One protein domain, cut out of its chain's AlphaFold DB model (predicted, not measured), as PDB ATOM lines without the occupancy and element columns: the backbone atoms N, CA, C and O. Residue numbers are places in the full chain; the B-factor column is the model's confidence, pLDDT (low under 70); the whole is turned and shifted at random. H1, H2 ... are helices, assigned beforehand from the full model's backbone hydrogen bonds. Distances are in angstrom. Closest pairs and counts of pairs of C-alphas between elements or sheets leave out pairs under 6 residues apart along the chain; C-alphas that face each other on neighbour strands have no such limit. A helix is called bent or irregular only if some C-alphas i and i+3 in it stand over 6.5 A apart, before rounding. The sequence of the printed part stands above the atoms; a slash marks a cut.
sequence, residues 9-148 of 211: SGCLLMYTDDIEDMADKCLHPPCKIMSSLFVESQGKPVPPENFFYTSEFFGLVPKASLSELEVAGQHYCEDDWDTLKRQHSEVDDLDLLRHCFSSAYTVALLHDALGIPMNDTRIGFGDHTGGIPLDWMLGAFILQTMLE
ATOM      1  N   SER A   9     106.950 -41.333  26.120       50.06
ATOM      2  CA  SER A   9     108.407 -41.346  26.294       50.06
ATOM      3  C   SER A   9     109.202 -41.605  25.007       50.06
ATOM      4  O   SER A   9     110.297 -41.082  24.855       50.06
ATOM      5  N   GLY A  10     108.669 -42.372  24.055       50.72
ATOM      6  CA  GLY A  10     109.345 -42.672  22.793       50.72
ATOM      7  C   GLY A  10     109.331 -41.499  21.812       50.72
ATOM      8  O   GLY A  10     110.355 -41.199  21.205       50.72
ATOM      9  N   CYS A  11     108.191 -40.809  21.694       50.84
ATOM     10  CA  CYS A  11     108.100 -39.576  20.904       50.84
ATOM     11  C   CYS A  11     108.948 -38.455  21.523       50.84
ATOM     12  O   CYS A  11     109.641 -37.747  20.795       50.84
ATOM     13  N   LEU A  12     108.959 -38.359  22.859       51.41
ATOM     14  CA  LEU A  12     109.803 -37.423  23.600       51.41
ATOM     15  C   LEU A  12     111.296 -37.672  23.345       51.41
ATOM     16  O   LEU A  12     112.014 -36.721  23.074       51.41
ATOM     17  N   LEU A  13     111.751 -38.932  23.351       50.97
ATOM     18  CA  LEU A  13     113.156 -39.283  23.101       50.97
ATOM     19  C   LEU A  13     113.638 -38.897  21.693       50.97
ATOM     20  O   LEU A  13     114.748 -38.397  21.542       50.97
ATOM     21  N   MET A  14     112.806 -39.092  20.663       50.81
ATOM     22  CA  MET A  14     113.164 -38.689  19.295       50.81
ATOM     23  C   MET A  14     113.284 -37.163  19.170       50.81
ATOM     24  O   MET A  14     114.140 -36.665  18.450       50.81
ATOM     25  N   TYR A  15     112.455 -36.423  19.909       53.88
ATOM     26  CA  TYR A  15     112.490 -34.965  19.932       53.88
ATOM     27  C   TYR A  15     113.642 -34.406  20.770       53.88
ATOM     28  O   TYR A  15     114.256 -33.422  20.366       53.88
ATOM     29  N   THR A  16     113.961 -35.009  21.919       50.91
ATOM     30  CA  THR A  16     115.091 -34.562  22.745       50.91
ATOM     31  C   THR A  16     116.412 -34.693  22.003       50.91
ATOM     32  O   THR A  16     117.217 -33.778  22.101       50.91
ATOM     33  N   ASP A  17     116.599 -35.745  21.198       56.25
ATOM     34  CA  ASP A  17     117.791 -35.892  20.350       56.25
ATOM     35  C   ASP A  17     117.887 -34.756  19.306       56.25
ATOM     36  O   ASP A  17     118.951 -34.159  19.125       56.25
ATOM     37  N   ASP A  18     116.769 -34.397  18.660       51.84
ATOM     38  CA  ASP A  18     116.712 -33.297  17.681       51.84
ATOM     39  C   ASP A  18     116.877 -31.905  18.338       51.84
ATOM     40  O   ASP A  18     117.463 -30.988  17.753       51.84
ATOM     41  N   ILE A  19     116.379 -31.730  19.566       52.19
ATOM     42  CA  ILE A  19     116.518 -30.498  20.356       52.19
ATOM     43  C   ILE A  19     117.936 -30.342  20.901       52.19
ATOM     44  O   ILE A  19     118.472 -29.235  20.837       52.19
ATOM     45  N   GLU A  20     118.554 -31.410  21.412       52.28
ATOM     46  CA  GLU A  20     119.943 -31.399  21.881       52.28
ATOM     47  C   GLU A  20     120.903 -31.072  20.727       52.28
ATOM     48  O   GLU A  20     121.755 -30.194  20.883       52.28
ATOM     49  N   ASP A  21     120.698 -31.640  19.528       50.62
ATOM     50  CA  ASP A  21     121.470 -31.269  18.328       50.62
ATOM     51  C   ASP A  21     121.275 -29.792  17.921       50.62
ATOM     52  O   ASP A  21     122.199 -29.151  17.398       50.62
ATOM     53  N   MET A  22     120.096 -29.211  18.181       43.41
ATOM     54  CA  MET A  22     119.839 -27.785  17.949       43.41
ATOM     55  C   MET A  22     120.446 -26.885  19.039       43.41
ATOM     56  O   MET A  22     120.920 -25.786  18.731       43.41
ATOM     57  N   ALA A  23     120.464 -27.334  20.295       50.03
ATOM     58  CA  ALA A  23     121.020 -26.611  21.436       50.03
ATOM     59  C   ALA A  23     122.556 -26.533  21.380       50.03
ATOM     60  O   ALA A  23     123.120 -25.456  21.600       50.03
ATOM     61  N   ASP A  24     123.225 -27.620  20.985       50.00
ATOM     62  CA  ASP A  24     124.691 -27.707  20.896       50.00
ATOM     63  C   ASP A  24     125.309 -26.779  19.831       50.00
ATOM     64  O   ASP A  24     126.509 -26.494  19.850       50.00
ATOM     65  N   LYS A  25     124.499 -26.239  18.911       52.97
ATOM     66  CA  LYS A  25     124.945 -25.296  17.866       52.97
ATOM     67  C   LYS A  25     124.787 -23.824  18.249       52.97
ATOM     68  O   LYS A  25     125.196 -22.952  17.475       52.97
ATOM     69  N   CYS A  26     124.218 -23.504  19.413       50.78
ATOM     70  CA  CYS A  26     123.995 -22.110  19.781       50.78
ATOM     71  C   CYS A  26     125.227 -21.472  20.444       50.78
ATOM     72  O   CYS A  26     125.495 -21.651  21.628       50.78
ATOM     73  N   LEU A  27     125.975 -20.670  19.677       50.56
ATOM     74  CA  LEU A  27     127.206 -20.028  20.153       50.56
ATOM     75  C   LEU A  27     126.985 -18.695  20.904       50.56
ATOM     76  O   LEU A  27     127.873 -18.299  21.653       50.56
ATOM     77  N   HIS A  28     125.833 -18.013  20.767       46.47
ATOM     78  CA  HIS A  28     125.517 -16.781  21.522       46.47
ATOM     79  C   HIS A  28     124.000 -16.521  21.698       46.47
ATOM     80  O   HIS A  28     123.242 -16.704  20.744       46.47
ATOM     81  N   PRO A  29     123.549 -16.021  22.870       42.75
ATOM     82  CA  PRO A  29     122.162 -15.622  23.101       42.75
ATOM     83  C   PRO A  29     121.815 -14.219  22.545       42.75
ATOM     84  O   PRO A  29     122.692 -13.353  22.482       42.75
ATOM     85  N   PRO A  30     120.533 -13.951  22.219       49.72
ATOM     86  CA  PRO A  30     119.402 -14.875  22.307       49.72
ATOM     87  C   PRO A  30     119.437 -15.907  21.172       49.72
ATOM     88  O   PRO A  30     119.508 -15.545  19.996       49.72
ATOM     89  N   CYS A  31     119.384 -17.193  21.534       49.38
ATOM     90  CA  CYS A  31     119.312 -18.287  20.575       49.38
ATOM     91  C   CYS A  31     118.010 -18.144  19.798       49.38
ATOM     92  O   CYS A  31     116.915 -18.305  20.336       49.38
ATOM     93  N   LYS A  32     118.130 -17.768  18.530       43.84
ATOM     94  CA  LYS A  32     116.989 -17.638  17.642       43.84
ATOM     95  C   LYS A  32     116.543 -19.058  17.287       43.84
ATOM     96  O   LYS A  32     117.214 -19.719  16.500       43.84
ATOM     97  N   ILE A  33     115.433 -19.525  17.862       48.00
ATOM     98  CA  ILE A  33     114.718 -20.730  17.407       48.00
ATOM     99  C   ILE A  33     114.119 -20.387  16.042       48.00
ATOM    100  O   ILE A  33     112.957 -20.021  15.919       48.00
ATOM    101  N   MET A  34     114.951 -20.333  15.011       41.25
ATOM    102  CA  MET A  34     114.502 -19.940  13.686       41.25
ATOM    103  C   MET A  34     115.391 -20.609  12.657       41.25
ATOM    104  O   MET A  34     116.431 -20.070  12.297       41.25
ATOM    105  N   SER A  35     114.989 -21.824  12.279       43.38
ATOM    106  CA  SER A  35     114.928 -22.291  10.884       43.38
ATOM    107  C   SER A  35     114.819 -23.813  10.742       43.38
ATOM    108  O   SER A  35     114.506 -24.247   9.642       43.38
ATOM    109  N   SER A  36     115.034 -24.632  11.779       42.75
ATOM    110  CA  SER A  36     115.034 -26.101  11.603       42.75
ATOM    111  C   SER A  36     113.692 -26.795  11.857       42.75
ATOM    112  O   SER A  36     113.524 -27.924  11.411       42.75
ATOM    113  N   LEU A  37     112.718 -26.144  12.514       43.09
ATOM    114  CA  LEU A  37     111.389 -26.743  12.742       43.09
ATOM    115  C   LEU A  37     110.611 -26.978  11.438       43.09
ATOM    116  O   LEU A  37     109.721 -27.819  11.389       43.09
ATOM    117  N   PHE A  38     110.978 -26.281  10.362       43.41
ATOM    118  CA  PHE A  38     110.546 -26.626   9.015       43.41
ATOM    119  C   PHE A  38     111.559 -27.604   8.425       43.41
ATOM    120  O   PHE A  38     112.431 -27.228   7.641       43.41
ATOM    121  N   VAL A  39     111.469 -28.871   8.832       37.91
ATOM    122  CA  VAL A  39     112.169 -29.949   8.134       37.91
ATOM    123  C   VAL A  39     111.568 -30.020   6.732       37.91
ATOM    124  O   VAL A  39     110.487 -30.564   6.519       37.91
ATOM    125  N   GLU A  40     112.271 -29.439   5.762       38.28
ATOM    126  CA  GLU A  40     112.072 -29.680   4.335       38.28
ATOM    127  C   GLU A  40     112.414 -31.155   4.073       38.28
ATOM    128  O   GLU A  40     113.506 -31.510   3.621       38.28
ATOM    129  N   SER A  41     111.498 -32.059   4.419       36.56
ATOM    130  CA  SER A  41     111.654 -33.468   4.104       36.56
ATOM    131  C   SER A  41     111.452 -33.625   2.596       36.56
ATOM    132  O   SER A  41     110.331 -33.733   2.103       36.56
ATOM    133  N   GLN A  42     112.557 -33.609   1.848       38.75
ATOM    134  CA  GLN A  42     112.635 -34.098   0.467       38.75
ATOM    135  C   GLN A  42     111.643 -33.431  -0.517       38.75
ATOM    136  O   GLN A  42     111.051 -34.106  -1.363       38.75
ATOM    137  N   GLY A  43     111.461 -32.108  -0.427       39.44
ATOM    138  CA  GLY A  43     110.749 -31.319  -1.442       39.44
ATOM    139  C   GLY A  43     109.220 -31.359  -1.372       39.44
ATOM    140  O   GLY A  43     108.552 -31.055  -2.363       39.44
ATOM    141  N   LYS A  44     108.647 -31.731  -0.222       34.94
ATOM    142  CA  LYS A  44     107.244 -31.447   0.100       34.94
ATOM    143  C   LYS A  44     107.199 -30.562   1.344       34.94
ATOM    144  O   LYS A  44     107.679 -31.011   2.384       34.94
ATOM    145  N   PRO A  45     106.597 -29.363   1.267       36.97
ATOM    146  CA  PRO A  45     106.297 -28.583   2.456       36.97
ATOM    147  C   PRO A  45     105.448 -29.443   3.392       36.97
ATOM    148  O   PRO A  45     104.352 -29.868   3.016       36.97
ATOM    149  N   VAL A  46     105.966 -29.744   4.582       36.41
ATOM    150  CA  VAL A  46     105.147 -30.299   5.658       36.41
ATOM    151  C   VAL A  46     104.214 -29.164   6.075       36.41
ATOM    152  O   VAL A  46     104.715 -28.091   6.428       36.41
ATOM    153  N   PRO A  47     102.880 -29.324   5.973       43.31
ATOM    154  CA  PRO A  47     101.971 -28.335   6.527       43.31
ATOM    155  C   PRO A  47     102.351 -28.164   7.998       43.31
ATOM    156  O   PRO A  47     102.494 -29.183   8.676       43.31
ATOM    157  N   PRO A  48     102.565 -26.931   8.485       48.91
ATOM    158  CA  PRO A  48     102.817 -26.732   9.901       48.91
ATOM    159  C   PRO A  48     101.710 -27.436  10.673       48.91
ATOM    160  O   PRO A  48     100.536 -27.304  10.315       48.91
ATOM    161  N   GLU A  49     102.093 -28.229  11.673       57.00
ATOM    162  CA  GLU A  49     101.112 -28.903  12.506       57.00
ATOM    163  C   GLU A  49     100.212 -27.840  13.121       57.00
ATOM    164  O   GLU A  49     100.658 -26.959  13.859       57.00
ATOM    165  N   ASN A  50      98.936 -27.876  12.754       67.44
ATOM    166  CA  ASN A  50      97.979 -26.961  13.328       67.44
ATOM    167  C   ASN A  50      97.528 -27.553  14.663       67.44
ATOM    168  O   ASN A  50      96.622 -28.386  14.702       67.44
ATOM    169  N   PHE A  51      98.162 -27.106  15.749       73.00
ATOM    170  CA  PHE A  51      97.828 -27.501  17.125       73.00
ATOM    171  C   PHE A  51      96.336 -27.315  17.450       73.00
ATOM    172  O   PHE A  51      95.798 -27.964  18.350       73.00
ATOM    173  N   PHE A  52      95.641 -26.459  16.692       83.88
ATOM    174  CA  PHE A  52      94.196 -26.308  16.763       83.88
ATOM    175  C   PHE A  52      93.434 -27.611  16.496       83.88
ATOM    176  O   PHE A  52      92.569 -27.949  17.287       83.88
ATOM    177  N   TYR A  53      93.747 -28.377  15.447       85.81
ATOM    178  CA  TYR A  53      92.924 -29.548  15.103       85.81
ATOM    179  C   TYR A  53      93.039 -30.662  16.143       85.81
ATOM    180  O   TYR A  53      92.052 -31.308  16.476       85.81
ATOM    181  N   THR A  54      94.230 -30.858  16.718       87.00
ATOM    182  CA  THR A  54      94.415 -31.842  17.792       87.00
ATOM    183  C   THR A  54      93.701 -31.426  19.074       87.00
ATOM    184  O   THR A  54      93.044 -32.246  19.710       87.00
ATOM    185  N   SER A  55      93.783 -30.147  19.445       87.12
ATOM    186  CA  SER A  55      93.041 -29.634  20.603       87.12
ATOM    187  C   SER A  55      91.526 -29.632  20.368       87.12
ATOM    188  O   SER A  55      90.774 -29.929  21.290       87.12
ATOM    189  N   GLU A  56      91.061 -29.369  19.145       89.75
ATOM    190  CA  GLU A  56      89.651 -29.459  18.759       89.75
ATOM    191  C   GLU A  56      89.139 -30.896  18.861       89.75
ATOM    192  O   GLU A  56      88.089 -31.128  19.462       89.75
ATOM    193  N   PHE A  57      89.909 -31.863  18.359       89.31
ATOM    194  CA  PHE A  57      89.581 -33.284  18.436       89.31
ATOM    195  C   PHE A  57      89.379 -33.763  19.883       89.31
ATOM    196  O   PHE A  57      88.447 -34.515  20.159       89.31
ATOM    197  N   PHE A  58      90.191 -33.275  20.825       90.19
ATOM    198  CA  PHE A  58      90.021 -33.568  22.254       90.19
ATOM    199  C   PHE A  58      88.984 -32.689  22.968       90.19
ATOM    200  O   PHE A  58      88.760 -32.861  24.164       90.19
ATOM    201  N   GLY A  59      88.348 -31.743  22.274       90.88
ATOM    202  CA  GLY A  59      87.375 -30.826  22.872       90.88
ATOM    203  C   GLY A  59      87.992 -29.789  23.818       90.88
ATOM    204  O   GLY A  59      87.325 -29.327  24.740       90.88
ATOM    205  N   LEU A  60      89.257 -29.422  23.599       90.38
ATOM    206  CA  LEU A  60      90.045 -28.491  24.422       90.38
ATOM    207  C   LEU A  60      90.050 -27.045  23.885       90.38
ATOM    208  O   LEU A  60      90.692 -26.151  24.442       90.38
ATOM    209  N   VAL A  61      89.328 -26.786  22.796       87.81
ATOM    210  CA  VAL A  61      89.138 -25.440  22.237       87.81
ATOM    211  C   VAL A  61      88.027 -24.677  22.979       87.81
ATOM    212  O   VAL A  61      87.055 -25.279  23.436       87.81
ATOM    213  N   PRO A  62      88.107 -23.335  23.092       84.75
ATOM    214  CA  PRO A  62      89.161 -22.455  22.577       84.75
ATOM    215  C   PRO A  62      90.326 -22.243  23.559       84.75
ATOM    216  O   PRO A  62      91.287 -21.549  23.229       84.75
ATOM    217  N   LYS A  63      90.236 -22.759  24.788       86.38
ATOM    218  CA  LYS A  63      91.250 -22.576  25.833       86.38
ATOM    219  C   LYS A  63      91.361 -23.830  26.683       86.38
ATOM    220  O   LYS A  63      90.359 -24.264  27.240       86.38
ATOM    221  N   ALA A  64      92.592 -24.289  26.850       89.56
ATOM    222  CA  ALA A  64      92.975 -25.344  27.770       89.56
ATOM    223  C   ALA A  64      94.430 -25.131  28.196       89.56
ATOM    224  O   ALA A  64      95.184 -24.422  27.522       89.56
ATOM    225  N   SER A  65      94.820 -25.722  29.318       92.25
ATOM    226  CA  SER A  65      96.218 -25.776  29.738       92.25
ATOM    227  C   SER A  65      96.984 -26.879  28.994       92.25
ATOM    228  O   SER A  65      96.399 -27.822  28.456       92.25
ATOM    229  N   LEU A  66      98.319 -26.802  28.992       90.12
ATOM    230  CA  LEU A  66      99.148 -27.881  28.439       90.12
ATOM    231  C   LEU A  66      99.004 -29.177  29.248       90.12
ATOM    232  O   LEU A  66      99.093 -30.253  28.673       90.12
ATOM    233  N   SER A  67      98.717 -29.084  30.550       92.88
ATOM    234  CA  SER A  67      98.401 -30.248  31.384       92.88
ATOM    235  C   SER A  67      97.105 -30.950  30.971       92.88
ATOM    236  O   SER A  67      97.052 -32.176  30.982       92.88
ATOM    237  N   GLU A  68      96.071 -30.212  30.563       93.31
ATOM    238  CA  GLU A  68      94.840 -30.810  30.030       93.31
ATOM    239  C   GLU A  68      95.100 -31.504  28.687       93.31
ATOM    240  O   GLU A  68      94.616 -32.615  28.466       93.31
ATOM    241  N   LEU A  69      95.915 -30.889  27.823       91.12
ATOM    242  CA  LEU A  69      96.328 -31.482  26.550       91.12
ATOM    243  C   LEU A  69      97.181 -32.744  26.741       91.12
ATOM    244  O   LEU A  69      96.968 -33.730  26.039       91.12
ATOM    245  N   GLU A  70      98.111 -32.735  27.696       91.69
ATOM    246  CA  GLU A  70      98.943 -33.894  28.034       91.69
ATOM    247  C   GLU A  70      98.087 -35.065  28.523       91.69
ATOM    248  O   GLU A  70      98.226 -36.176  28.017       91.69
ATOM    249  N   VAL A  71      97.167 -34.819  29.459       93.00
ATOM    250  CA  VAL A  71      96.291 -35.864  30.010       93.00
ATOM    251  C   VAL A  71      95.359 -36.428  28.937       93.00
ATOM    252  O   VAL A  71      95.200 -37.646  28.850       93.00
ATOM    253  N   ALA A  72      94.762 -35.570  28.102       92.50
ATOM    254  CA  ALA A  72      93.902 -36.008  27.003       92.50
ATOM    255  C   ALA A  72      94.684 -36.825  25.963       92.50
ATOM    256  O   ALA A  72      94.244 -37.905  25.569       92.50
ATOM    257  N   GLY A  73      95.869 -36.344  25.577       90.25
ATOM    258  CA  GLY A  73      96.766 -37.039  24.660       90.25
ATOM    259  C   GLY A  73      97.212 -38.391  25.206       90.25
ATOM    260  O   GLY A  73      97.123 -39.392  24.504       90.25
ATOM    261  N   GLN A  74      97.616 -38.455  26.477       88.31
ATOM    262  CA  GLN A  74      98.025 -39.704  27.117       88.31
ATOM    263  C   GLN A  74      96.880 -40.719  27.161       88.31
ATOM    264  O   GLN A  74      97.072 -41.862  26.752       88.31
ATOM    265  N   HIS A  75      95.685 -40.299  27.589       89.06
ATOM    266  CA  HIS A  75      94.508 -41.168  27.595       89.06
ATOM    267  C   HIS A  75      94.201 -41.703  26.191       89.06
ATOM    268  O   HIS A  75      93.922 -42.885  26.027       89.06
ATOM    269  N   TYR A  76      94.273 -40.846  25.173       87.88
ATOM    270  CA  TYR A  76      94.035 -41.235  23.787       87.88
ATOM    271  C   TYR A  76      95.105 -42.198  23.244       87.88
ATOM    272  O   TYR A  76      94.779 -43.175  22.580       87.88
ATOM    273  N   CYS A  77      96.384 -41.949  23.537       84.25
ATOM    274  CA  CYS A  77      97.502 -42.783  23.092       84.25
ATOM    275  C   CYS A  77      97.529 -44.173  23.750       84.25
ATOM    276  O   CYS A  77      98.054 -45.116  23.157       84.25
ATOM    277  N   GLU A  78      97.035 -44.288  24.985       85.75
ATOM    278  CA  GLU A  78      96.987 -45.546  25.742       85.75
ATOM    279  C   GLU A  78      95.744 -46.393  25.420       85.75
ATOM    280  O   GLU A  78      95.669 -47.555  25.832       85.75
ATOM    281  N   ASP A  79      94.786 -45.836  24.677       80.94
ATOM    282  CA  ASP A  79      93.542 -46.508  24.323       80.94
ATOM    283  C   ASP A  79      93.743 -47.595  23.248       80.94
ATOM    284  O   ASP A  79      94.669 -47.575  22.431       80.94
ATOM    285  N   ASP A  80      92.844 -48.580  23.234       83.50
ATOM    286  CA  ASP A  80      92.918 -49.689  22.281       83.50
ATOM    287  C   ASP A  80      92.594 -49.230  20.845       83.50
ATOM    288  O   ASP A  80      91.525 -48.680  20.572       83.50
ATOM    289  N   TRP A  81      93.486 -49.528  19.896       79.62
ATOM    290  CA  TRP A  81      93.376 -49.077  18.501       79.62
ATOM    291  C   TRP A  81      92.077 -49.515  17.807       79.62
ATOM    292  O   TRP A  81      91.476 -48.754  17.045       79.62
ATOM    293  N   ASP A  82      91.605 -50.737  18.066       83.62
ATOM    294  CA  ASP A  82      90.346 -51.227  17.493       83.62
ATOM    295  C   ASP A  82      89.123 -50.548  18.119       83.62
ATOM    296  O   ASP A  82      88.055 -50.460  17.506       83.62
ATOM    297  N   THR A  83      89.260 -50.047  19.340       85.25
ATOM    298  CA  THR A  83      88.249 -49.236  20.014       85.25
ATOM    299  C   THR A  83      88.243 -47.807  19.474       85.25
ATOM    300  O   THR A  83      87.168 -47.327  19.112       85.25
ATOM    301  N   LEU A  84      89.414 -47.193  19.278       84.44
ATOM    302  CA  LEU A  84      89.555 -45.861  18.678       84.44
ATOM    303  C   LEU A  84      88.959 -45.789  17.267       84.44
ATOM    304  O   LEU A  84      88.119 -44.931  17.000       84.44
ATOM    305  N   LYS A  85      89.281 -46.746  16.387       83.75
ATOM    306  CA  LYS A  85      88.694 -46.814  15.032       83.75
ATOM    307  C   LYS A  85      87.173 -46.958  15.040       83.75
ATOM    308  O   LYS A  85      86.497 -46.476  14.138       83.75
ATOM    309  N   ARG A  86      86.612 -47.652  16.037       86.50
ATOM    310  CA  ARG A  86      85.152 -47.799  16.172       86.50
ATOM    311  C   ARG A  86      84.497 -46.521  16.680       86.50
ATOM    312  O   ARG A  86      83.396 -46.210  16.241       86.50
ATOM    313  N   GLN A  87      85.145 -45.816  17.603       86.12
ATOM    314  CA  GLN A  87      84.643 -44.557  18.153       86.12
ATOM    315  C   GLN A  87      84.742 -43.407  17.141       86.12
ATOM    316  O   GLN A  87      83.850 -42.565  17.098       86.12
ATOM    317  N   HIS A  88      85.769 -43.416  16.289       84.81
ATOM    318  CA  HIS A  88      86.041 -42.374  15.297       84.81
ATOM    319  C   HIS A  88      86.034 -42.923  13.866       84.81
ATOM    320  O   HIS A  88      86.927 -42.635  13.077       84.81
ATOM    321  N   SER A  89      85.009 -43.700  13.503       83.56
ATOM    322  CA  SER A  89      84.931 -44.371  12.193       83.56
ATOM    323  C   SER A  89      84.861 -43.433  10.979       83.56
ATOM    324  O   SER A  89      84.972 -43.893   9.847       83.56
ATOM    325  N   GLU A  90      84.606 -42.143  11.204       85.56
ATOM    326  CA  GLU A  90      84.571 -41.106  10.164       85.56
ATOM    327  C   GLU A  90      85.945 -40.453   9.920       85.56
ATOM    328  O   GLU A  90      86.114 -39.751   8.926       85.56
ATOM    329  N   VAL A  91      86.918 -40.682  10.810       82.38
ATOM    330  CA  VAL A  91      88.274 -40.124  10.737       82.38
ATOM    331  C   VAL A  91      89.193 -41.135  10.049       82.38
ATOM    332  O   VAL A  91      89.088 -42.337  10.283       82.38
ATOM    333  N   ASP A  92      90.093 -40.660   9.188       84.38
ATOM    334  CA  ASP A  92      91.076 -41.521   8.525       84.38
ATOM    335  C   ASP A  92      92.077 -42.103   9.536       84.38
ATOM    336  O   ASP A  92      92.522 -41.410  10.451       84.38
ATOM    337  N   ASP A  93      92.475 -43.365   9.353       78.50
ATOM    338  CA  ASP A  93      93.415 -44.061  10.242       78.50
ATOM    339  C   ASP A  93      94.736 -43.282  10.427       78.50
ATOM    340  O   ASP A  93      95.315 -43.282  11.517       78.50
ATOM    341  N   LEU A  94      95.229 -42.601   9.382       77.06
ATOM    342  CA  LEU A  94      96.441 -41.786   9.474       77.06
ATOM    343  C   LEU A  94      96.222 -40.559  10.358       77.06
ATOM    344  O   LEU A  94      97.111 -40.196  11.131       77.06
ATOM    345  N   ASP A  95      95.051 -39.935  10.261       77.88
ATOM    346  CA  ASP A  95      94.697 -38.795  11.094       77.88
ATOM    347  C   ASP A  95      94.487 -39.238  12.542       77.88
ATOM    348  O   ASP A  95      95.049 -38.616  13.438       77.88
ATOM    349  N   LEU A  96      93.828 -40.371  12.802       79.62
ATOM    350  CA  LEU A  96      93.745 -40.963  14.144       79.62
ATOM    351  C   LEU A  96      95.132 -41.143  14.790       79.62
ATOM    352  O   LEU A  96      95.324 -40.755  15.943       79.62
ATOM    353  N   LEU A  97      96.116 -41.682  14.060       79.50
ATOM    354  CA  LEU A  97      97.482 -41.844  14.579       79.50
ATOM    355  C   LEU A  97      98.177 -40.503  14.844       79.50
ATOM    356  O   LEU A  97      98.932 -40.380  15.812       79.50
ATOM    357  N   ARG A  98      97.921 -39.493  14.004       82.75
ATOM    358  CA  ARG A  98      98.518 -38.159  14.148       82.75
ATOM    359  C   ARG A  98      98.125 -37.483  15.450       82.75
ATOM    360  O   ARG A  98      98.983 -36.857  16.047       82.75
ATOM    361  N   HIS A  99      96.896 -37.653  15.935       85.38
ATOM    362  CA  HIS A  99      96.441 -36.985  17.162       85.38
ATOM    363  C   HIS A  99      97.305 -37.324  18.385       85.38
ATOM    364  O   HIS A  99      97.627 -36.427  19.158       85.38
ATOM    365  N   CYS A 100      97.745 -38.581  18.520       85.38
ATOM    366  CA  CYS A 100      98.639 -38.998  19.605       85.38
ATOM    367  C   CYS A 100     100.029 -38.345  19.489       85.38
ATOM    368  O   CYS A 100     100.578 -37.826  20.460       85.38
ATOM    369  N   PHE A 101     100.595 -38.340  18.279       83.44
ATOM    370  CA  PHE A 101     101.892 -37.712  18.032       83.44
ATOM    371  C   PHE A 101     101.827 -36.193  18.230       83.44
ATOM    372  O   PHE A 101     102.615 -35.636  18.988       83.44
ATOM    373  N   SER A 102     100.855 -35.535  17.600       85.56
ATOM    374  CA  SER A 102     100.690 -34.085  17.641       85.56
ATOM    375  C   SER A 102     100.400 -33.578  19.050       85.56
ATOM    376  O   SER A 102     100.882 -32.505  19.409       85.56
ATOM    377  N   SER A 103      99.689 -34.334  19.896       88.12
ATOM    378  CA  SER A 103      99.465 -33.936  21.291       88.12
ATOM    379  C   SER A 103     100.753 -33.935  22.105       88.12
ATOM    380  O   SER A 103     101.050 -32.952  22.781       88.12
ATOM    381  N   ALA A 104     101.549 -35.002  21.986       85.94
ATOM    382  CA  ALA A 104     102.843 -35.110  22.652       85.94
ATOM    383  C   ALA A 104     103.822 -34.042  22.140       85.94
ATOM    384  O   ALA A 104     104.465 -33.350  22.928       85.94
ATOM    385  N   TYR A 105     103.875 -33.855  20.819       82.06
ATOM    386  CA  TYR A 105     104.717 -32.856  20.165       82.06
ATOM    387  C   TYR A 105     104.368 -31.428  20.599       82.06
ATOM    388  O   TYR A 105     105.260 -30.649  20.927       82.06
ATOM    389  N   THR A 106     103.077 -31.091  20.667       84.62
ATOM    390  CA  THR A 106     102.619 -29.765  21.106       84.62
ATOM    391  C   THR A 106     103.059 -29.472  22.539       84.62
ATOM    392  O   THR A 106     103.562 -28.381  22.815       84.62
ATOM    393  N   VAL A 107     102.899 -30.435  23.455       86.94
ATOM    394  CA  VAL A 107     103.307 -30.275  24.859       86.94
ATOM    395  C   VAL A 107     104.823 -30.117  24.963       86.94
ATOM    396  O   VAL A 107     105.272 -29.153  25.577       86.94
ATOM    397  N   ALA A 108     105.605 -30.977  24.306       80.12
ATOM    398  CA  ALA A 108     107.067 -30.901  24.332       80.12
ATOM    399  C   ALA A 108     107.590 -29.580  23.737       80.12
ATOM    400  O   ALA A 108     108.447 -28.913  24.316       80.12
ATOM    401  N   LEU A 109     107.032 -29.139  22.606       76.62
ATOM    402  CA  LEU A 109     107.428 -27.880  21.979       76.62
ATOM    403  C   LEU A 109     107.104 -26.672  22.868       76.62
ATOM    404  O   LEU A 109     107.939 -25.788  23.051       76.62
ATOM    405  N   LEU A 110     105.883 -26.601  23.398       81.81
ATOM    406  CA  LEU A 110     105.439 -25.430  24.149       81.81
ATOM    407  C   LEU A 110     106.031 -25.410  25.565       81.81
ATOM    408  O   LEU A 110     106.528 -24.368  25.997       81.81
ATOM    409  N   HIS A 111     106.008 -26.536  26.282       83.56
ATOM    410  CA  HIS A 111     106.510 -26.617  27.652       83.56
ATOM    411  C   HIS A 111     108.035 -26.709  27.703       83.56
ATOM    412  O   HIS A 111     108.672 -25.830  28.287       83.56
ATOM    413  N   ASP A 112     108.618 -27.728  27.071       75.94
ATOM    414  CA  ASP A 112     110.030 -28.065  27.265       75.94
ATOM    415  C   ASP A 112     110.947 -27.142  26.456       75.94
ATOM    416  O   ASP A 112     111.943 -26.641  26.979       75.94
ATOM    417  N   ALA A 113     110.599 -26.864  25.193       70.69
ATOM    418  CA  ALA A 113     111.440 -26.043  24.320       70.69
ATOM    419  C   ALA A 113     111.186 -24.533  24.459       70.69
ATOM    420  O   ALA A 113     112.128 -23.740  24.389       70.69
ATOM    421  N   LEU A 114     109.930 -24.111  24.648       76.75
ATOM    422  CA  LEU A 114     109.555 -22.690  24.734       76.75
ATOM    423  C   LEU A 114     109.314 -22.190  26.166       76.75
ATOM    424  O   LEU A 114     109.157 -20.982  26.369       76.75
ATOM    425  N   GLY A 115     109.325 -23.076  27.166       77.75
ATOM    426  CA  GLY A 115     109.233 -22.704  28.578       77.75
ATOM    427  C   GLY A 115     107.850 -22.218  29.018       77.75
ATOM    428  O   GLY A 115     107.740 -21.487  30.008       77.75
ATOM    429  N   ILE A 116     106.784 -22.571  28.293       81.81
ATOM    430  CA  ILE A 116     105.411 -22.214  28.666       81.81
ATOM    431  C   ILE A 116     104.990 -23.049  29.883       81.81
ATOM    432  O   ILE A 116     105.109 -24.270  29.845       81.81
ATOM    433  N   PRO A 117     104.467 -22.456  30.970       89.06
ATOM    434  CA  PRO A 117     104.056 -23.227  32.141       89.06
ATOM    435  C   PRO A 117     102.902 -24.198  31.839       89.06
ATOM    436  O   PRO A 117     101.925 -23.811  31.202       89.06
ATOM    437  N   MET A 118     102.951 -25.416  32.398       89.12
ATOM    438  CA  MET A 118     101.936 -26.459  32.147       89.12
ATOM    439  C   MET A 118     100.493 -26.041  32.458       89.12
ATOM    440  O   MET A 118      99.564 -26.508  31.811       89.12
ATOM    441  N   ASN A 119     100.305 -25.148  33.433       92.75
ATOM    442  CA  ASN A 119      98.992 -24.684  33.892       92.75
ATOM    443  C   ASN A 119      98.656 -23.259  33.415       92.75
ATOM    444  O   ASN A 119      97.800 -22.600  34.003       92.75
ATOM    445  N   ASP A 120      99.357 -22.739  32.402       86.94
ATOM    446  CA  ASP A 120      99.063 -21.415  31.854       86.94
ATOM    447  C   ASP A 120      97.812 -21.457  30.963       86.94
ATOM    448  O   ASP A 120      97.814 -22.055  29.893       86.94
ATOM    449  N   THR A 121      96.738 -20.792  31.392       79.94
ATOM    450  CA  THR A 121      95.461 -20.720  30.659       79.94
ATOM    451  C   THR A 121      95.325 -19.449  29.815       79.94
ATOM    452  O   THR A 121      94.230 -19.105  29.353       79.94
ATOM    453  N   ARG A 122      96.397 -18.657  29.682       78.94
ATOM    454  CA  ARG A 122      96.391 -17.435  28.856       78.94
ATOM    455  C   ARG A 122      96.486 -17.754  27.370       78.94
ATOM    456  O   ARG A 122      96.058 -16.937  26.556       78.94
ATOM    457  N   ILE A 123      97.035 -18.915  27.039       77.38
ATOM    458  CA  ILE A 123      97.179 -19.403  25.673       77.38
ATOM    459  C   ILE A 123      95.871 -20.085  25.277       77.38
ATOM    460  O   ILE A 123      95.271 -20.819  26.058       77.38
ATOM    461  N   GLY A 124      95.393 -19.766  24.080       79.88
ATOM    462  CA  GLY A 124      94.211 -20.378  23.494       79.88
ATOM    463  C   GLY A 124      94.563 -21.057  22.182       79.88
ATOM    464  O   GLY A 124      95.552 -20.704  21.538       79.88
ATOM    465  N   PHE A 125      93.725 -22.003  21.792       82.12
ATOM    466  CA  PHE A 125      93.791 -22.690  20.513       82.12
ATOM    467  C   PHE A 125      92.782 -22.042  19.562       82.12
ATOM    468  O   PHE A 125      91.620 -21.843  19.924       82.12
ATOM    469  N   GLY A 126      93.219 -21.695  18.353       80.31
ATOM    470  CA  GLY A 126      92.350 -21.112  17.334       80.31
ATOM    471  C   GLY A 126      92.938 -21.243  15.936       80.31
ATOM    472  O   GLY A 126      94.151 -21.145  15.769       80.31
ATOM    473  N   ASP A 127      92.069 -21.428  14.946       79.56
ATOM    474  CA  ASP A 127      92.414 -21.442  13.523       79.56
ATOM    475  C   ASP A 127      92.121 -20.105  12.820       79.56
ATOM    476  O   ASP A 127      92.719 -19.818  11.788       79.56
ATOM    477  N   HIS A 128      91.245 -19.261  13.381       78.38
ATOM    478  CA  HIS A 128      90.875 -17.955  12.834       78.38
ATOM    479  C   HIS A 128      90.638 -16.904  13.925       78.38
ATOM    480  O   HIS A 128      90.169 -17.194  15.024       78.38
ATOM    481  N   THR A 129      90.852 -15.631  13.579       74.44
ATOM    482  CA  THR A 129      90.357 -14.477  14.352       74.44
ATOM    483  C   THR A 129      89.763 -13.432  13.417       74.44
ATOM    484  O   THR A 129      90.396 -13.016  12.453       74.44
ATOM    485  N   GLY A 130      88.511 -13.023  13.654       72.19
ATOM    486  CA  GLY A 130      87.848 -12.009  12.818       72.19
ATOM    487  C   GLY A 130      87.754 -12.367  11.325       72.19
ATOM    488  O   GLY A 130      87.716 -11.465  10.495       72.19
ATOM    489  N   GLY A 131      87.743 -13.663  10.981       71.69
ATOM    490  CA  GLY A 131      87.738 -14.149   9.594       71.69
ATOM    491  C   GLY A 131      89.120 -14.259   8.937       71.69
ATOM    492  O   GLY A 131      89.195 -14.591   7.759       71.69
ATOM    493  N   ILE A 132      90.202 -13.993   9.676       72.88
ATOM    494  CA  ILE A 132      91.584 -14.128   9.204       72.88
ATOM    495  C   ILE A 132      92.160 -15.440   9.753       72.88
ATOM    496  O   ILE A 132      92.086 -15.632  10.971       72.88
ATOM    497  N   PRO A 133      92.718 -16.329   8.909       76.06
ATOM    498  CA  PRO A 133      93.360 -17.552   9.378       76.06
ATOM    499  C   PRO A 133      94.579 -17.223  10.247       76.06
ATOM    500  O   PRO A 133      95.394 -16.363   9.910       76.06
ATOM    501  N   LEU A 134      94.683 -17.894  11.392       73.44
ATOM    502  CA  LEU A 134      95.835 -17.846  12.281       73.44
ATOM    503  C   LEU A 134      96.878 -18.844  11.783       73.44
ATOM    504  O   LEU A 134      96.918 -19.993  12.211       73.44
ATOM    505  N   ASP A 135      97.721 -18.396  10.860       73.56
ATOM    506  CA  ASP A 135      98.794 -19.204  10.299       73.56
ATOM    507  C   ASP A 135     100.163 -18.515  10.409       73.56
ATOM    508  O   ASP A 135     100.311 -17.330  10.730       73.56
ATOM    509  N   TRP A 136     101.211 -19.292  10.153       75.88
ATOM    510  CA  TRP A 136     102.579 -18.783  10.108       75.88
ATOM    511  C   TRP A 136     102.777 -17.740   8.995       75.88
ATOM    512  O   TRP A 136     103.666 -16.897   9.117       75.88
ATOM    513  N   MET A 137     101.964 -17.768   7.929       75.25
ATOM    514  CA  MET A 137     102.053 -16.812   6.822       75.25
ATOM    515  C   MET A 137     101.623 -15.418   7.274       75.25
ATOM    516  O   MET A 137     102.285 -14.441   6.932       75.25
ATOM    517  N   LEU A 138     100.583 -15.316   8.101       77.38
ATOM    518  CA  LEU A 138     100.171 -14.077   8.748       77.38
ATOM    519  C   LEU A 138     101.302 -13.529   9.622       77.38
ATOM    520  O   LEU A 138     101.624 -12.344   9.542       77.38
ATOM    521  N   GLY A 139     101.953 -14.392  10.407       77.12
ATOM    522  CA  GLY A 139     103.125 -14.018  11.200       77.12
ATOM    523  C   GLY A 139     104.285 -13.507  10.337       77.12
ATOM    524  O   GLY A 139     104.864 -12.462  10.635       77.12
ATOM    525  N   ALA A 140     104.587 -14.198   9.235       73.75
ATOM    526  CA  ALA A 140     105.618 -13.800   8.281       73.75
ATOM    527  C   ALA A 140     105.284 -12.467   7.595       73.75
ATOM    528  O   ALA A 140     106.157 -11.614   7.466       73.75
ATOM    529  N   PHE A 141     104.024 -12.251   7.215       77.94
ATOM    530  CA  PHE A 141     103.551 -11.003   6.622       77.94
ATOM    531  C   PHE A 141     103.647  -9.831   7.603       77.94
ATOM    532  O   PHE A 141     104.160  -8.774   7.244       77.94
ATOM    533  N   ILE A 142     103.213 -10.009   8.856       77.81
ATOM    534  CA  ILE A 142     103.350  -8.983   9.903       77.81
ATOM    535  C   ILE A 142     104.830  -8.665  10.139       77.81
ATOM    536  O   ILE A 142     105.206  -7.501  10.229       77.81
ATOM    537  N   LEU A 143     105.687  -9.686  10.211       78.62
ATOM    538  CA  LEU A 143     107.122  -9.482  10.381       78.62
ATOM    539  C   LEU A 143     107.722  -8.728   9.187       78.62
ATOM    540  O   LEU A 143     108.456  -7.767   9.391       78.62
ATOM    541  N   GLN A 144     107.380  -9.118   7.958       73.88
ATOM    542  CA  GLN A 144     107.860  -8.470   6.738       73.88
ATOM    543  C   GLN A 144     107.408  -7.010   6.666       73.88
ATOM    544  O   GLN A 144     108.233  -6.140   6.428       73.88
ATOM    545  N   THR A 145     106.137  -6.727   6.954       77.06
ATOM    546  CA  THR A 145     105.569  -5.364   6.935       77.06
ATOM    547  C   THR A 145     106.065  -4.463   8.068       77.06
ATOM    548  O   THR A 145     105.941  -3.247   7.972       77.06
ATOM    549  N   MET A 146     106.614  -5.036   9.143       77.06
ATOM    550  CA  MET A 146     107.294  -4.291  10.210       77.06
ATOM    551  C   MET A 146     108.785  -4.069   9.913       77.06
ATOM    552  O   MET A 146     109.371  -3.105  10.404       77.06
ATOM    553  N   LEU A 147     109.416  -4.991   9.175       71.12
ATOM    554  CA  LEU A 147     110.834  -4.936   8.805       71.12
ATOM    555  C   LEU A 147     111.085  -4.104   7.550       71.12
ATOM    556  O   LEU A 147     112.119  -3.447   7.461       71.12
ATOM    557  N   GLU A 148     110.155  -4.119   6.599       59.19
ATOM    558  CA  GLU A 148     110.022  -3.055   5.620       59.19
ATOM    559  C   GLU A 148     109.554  -1.838   6.409       59.19
ATOM    560  O   GLU A 148     108.445  -1.850   6.948       59.19
TER     561      GLU A 148
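AT A GLANCE: This is residues 9 to 148 of the 211 residues of the protein "Putative apyrase 6" of Vitis vinifera (UniProt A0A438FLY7). One long helix, H5, runs through the middle of the domain, with H2 and H3 packed crosswise on it, H1 on the side away from H2, and the short H4 near its first end. H6 sticks out from this body with residues 137 to 147, and of the two long links without named elements, residues 24 to 50 and 114 to 135, the first sticks out with residues 24 to 30 and 39 to 45. The printed part has 140 residues with six named helices, H1 to H6 in order along the chain, and no named strand; its class is all helix. It is compact, with a radius of gyration of the C-alphas of 16.7 A, and spans 51 by 39 by 37 A.

IN THESE COORDINATES: H1, residues 9 to 23, begins with C-alpha 9 at (108.407, -41.346, 26.294) and is 20.0 A long from first to last C-alpha. H2 is residues 51 to 57. H3, residues 66 to 78, is 18.0 A long. H4 is residues 81 to 87. H5, residues 93 to 113, is the longest helix at 29.1 A, from C-alpha 93 at (93.415, -44.061, 10.242), with a kink of 29 degrees near residue 101; it is neither bent nor irregular, but only just: C-alphas 110 and 113 are 6.0 A apart. H6, residues 136 to 147, is 16.2 A long and ends with C-alpha 147 at (110.834, -4.936, 8.805).

HOW THE PARTS SIT: H5 is the hub, touching four helices, H1, H2, H3 and H4; helix packing is mostly crossed, with 0 of these 4 pairs at a shallow tilt. H1 touches it at a steep tilt of 48 degrees, the same way; the closest C-alphas are those of Cys 11 and Phe 101, 7.1 A apart. H2 touches residues 99 to 106 of H5 alone, at a steep tilt of 49 degrees, opposite ways; the closest C-alphas, of Thr 54 and His 99, are 5.6 A apart. H3 touches H5 opposite ways at 36 degrees, only just a steep tilt; the closest C-alphas, of Cys 77 and Cys 100, are 5.3 A apart. H2 and H3 are close but not clearly touching, with the C-alphas of Ser 55 and Leu 69 closest at 7.0 A. H4 only just touches H5, with 3 pairs of C-alphas within 8 A, through residues 93 to 96 of H5 alone; they are about perpendicular at 76 degrees, and the closest C-alphas, of Lys 85 and Asp 93, are 7.3 A apart. H6 touches no helix. Every O i to N i+4 pair is within hydrogen-bond range in H1, H2, H3, H4 and H6, and 14 of 17 are in H5.

THE WHOLE: The C-alphas farthest apart, of Asp 82 and Glu 148, are 53.4 A apart. The printed part has no cut. The links H1 to H2 and H5 to H6 are long, with 27 and 22 residues; in the second, residues 128 to 129 pair antiparallel with residues 132 to 133. Residues 24 to 30, 39 to 45 and 137 to 148 stand free. The mean pLDDT of the printed part is 71.9; residues 9 to 50 and residue 148 of this model are under 70.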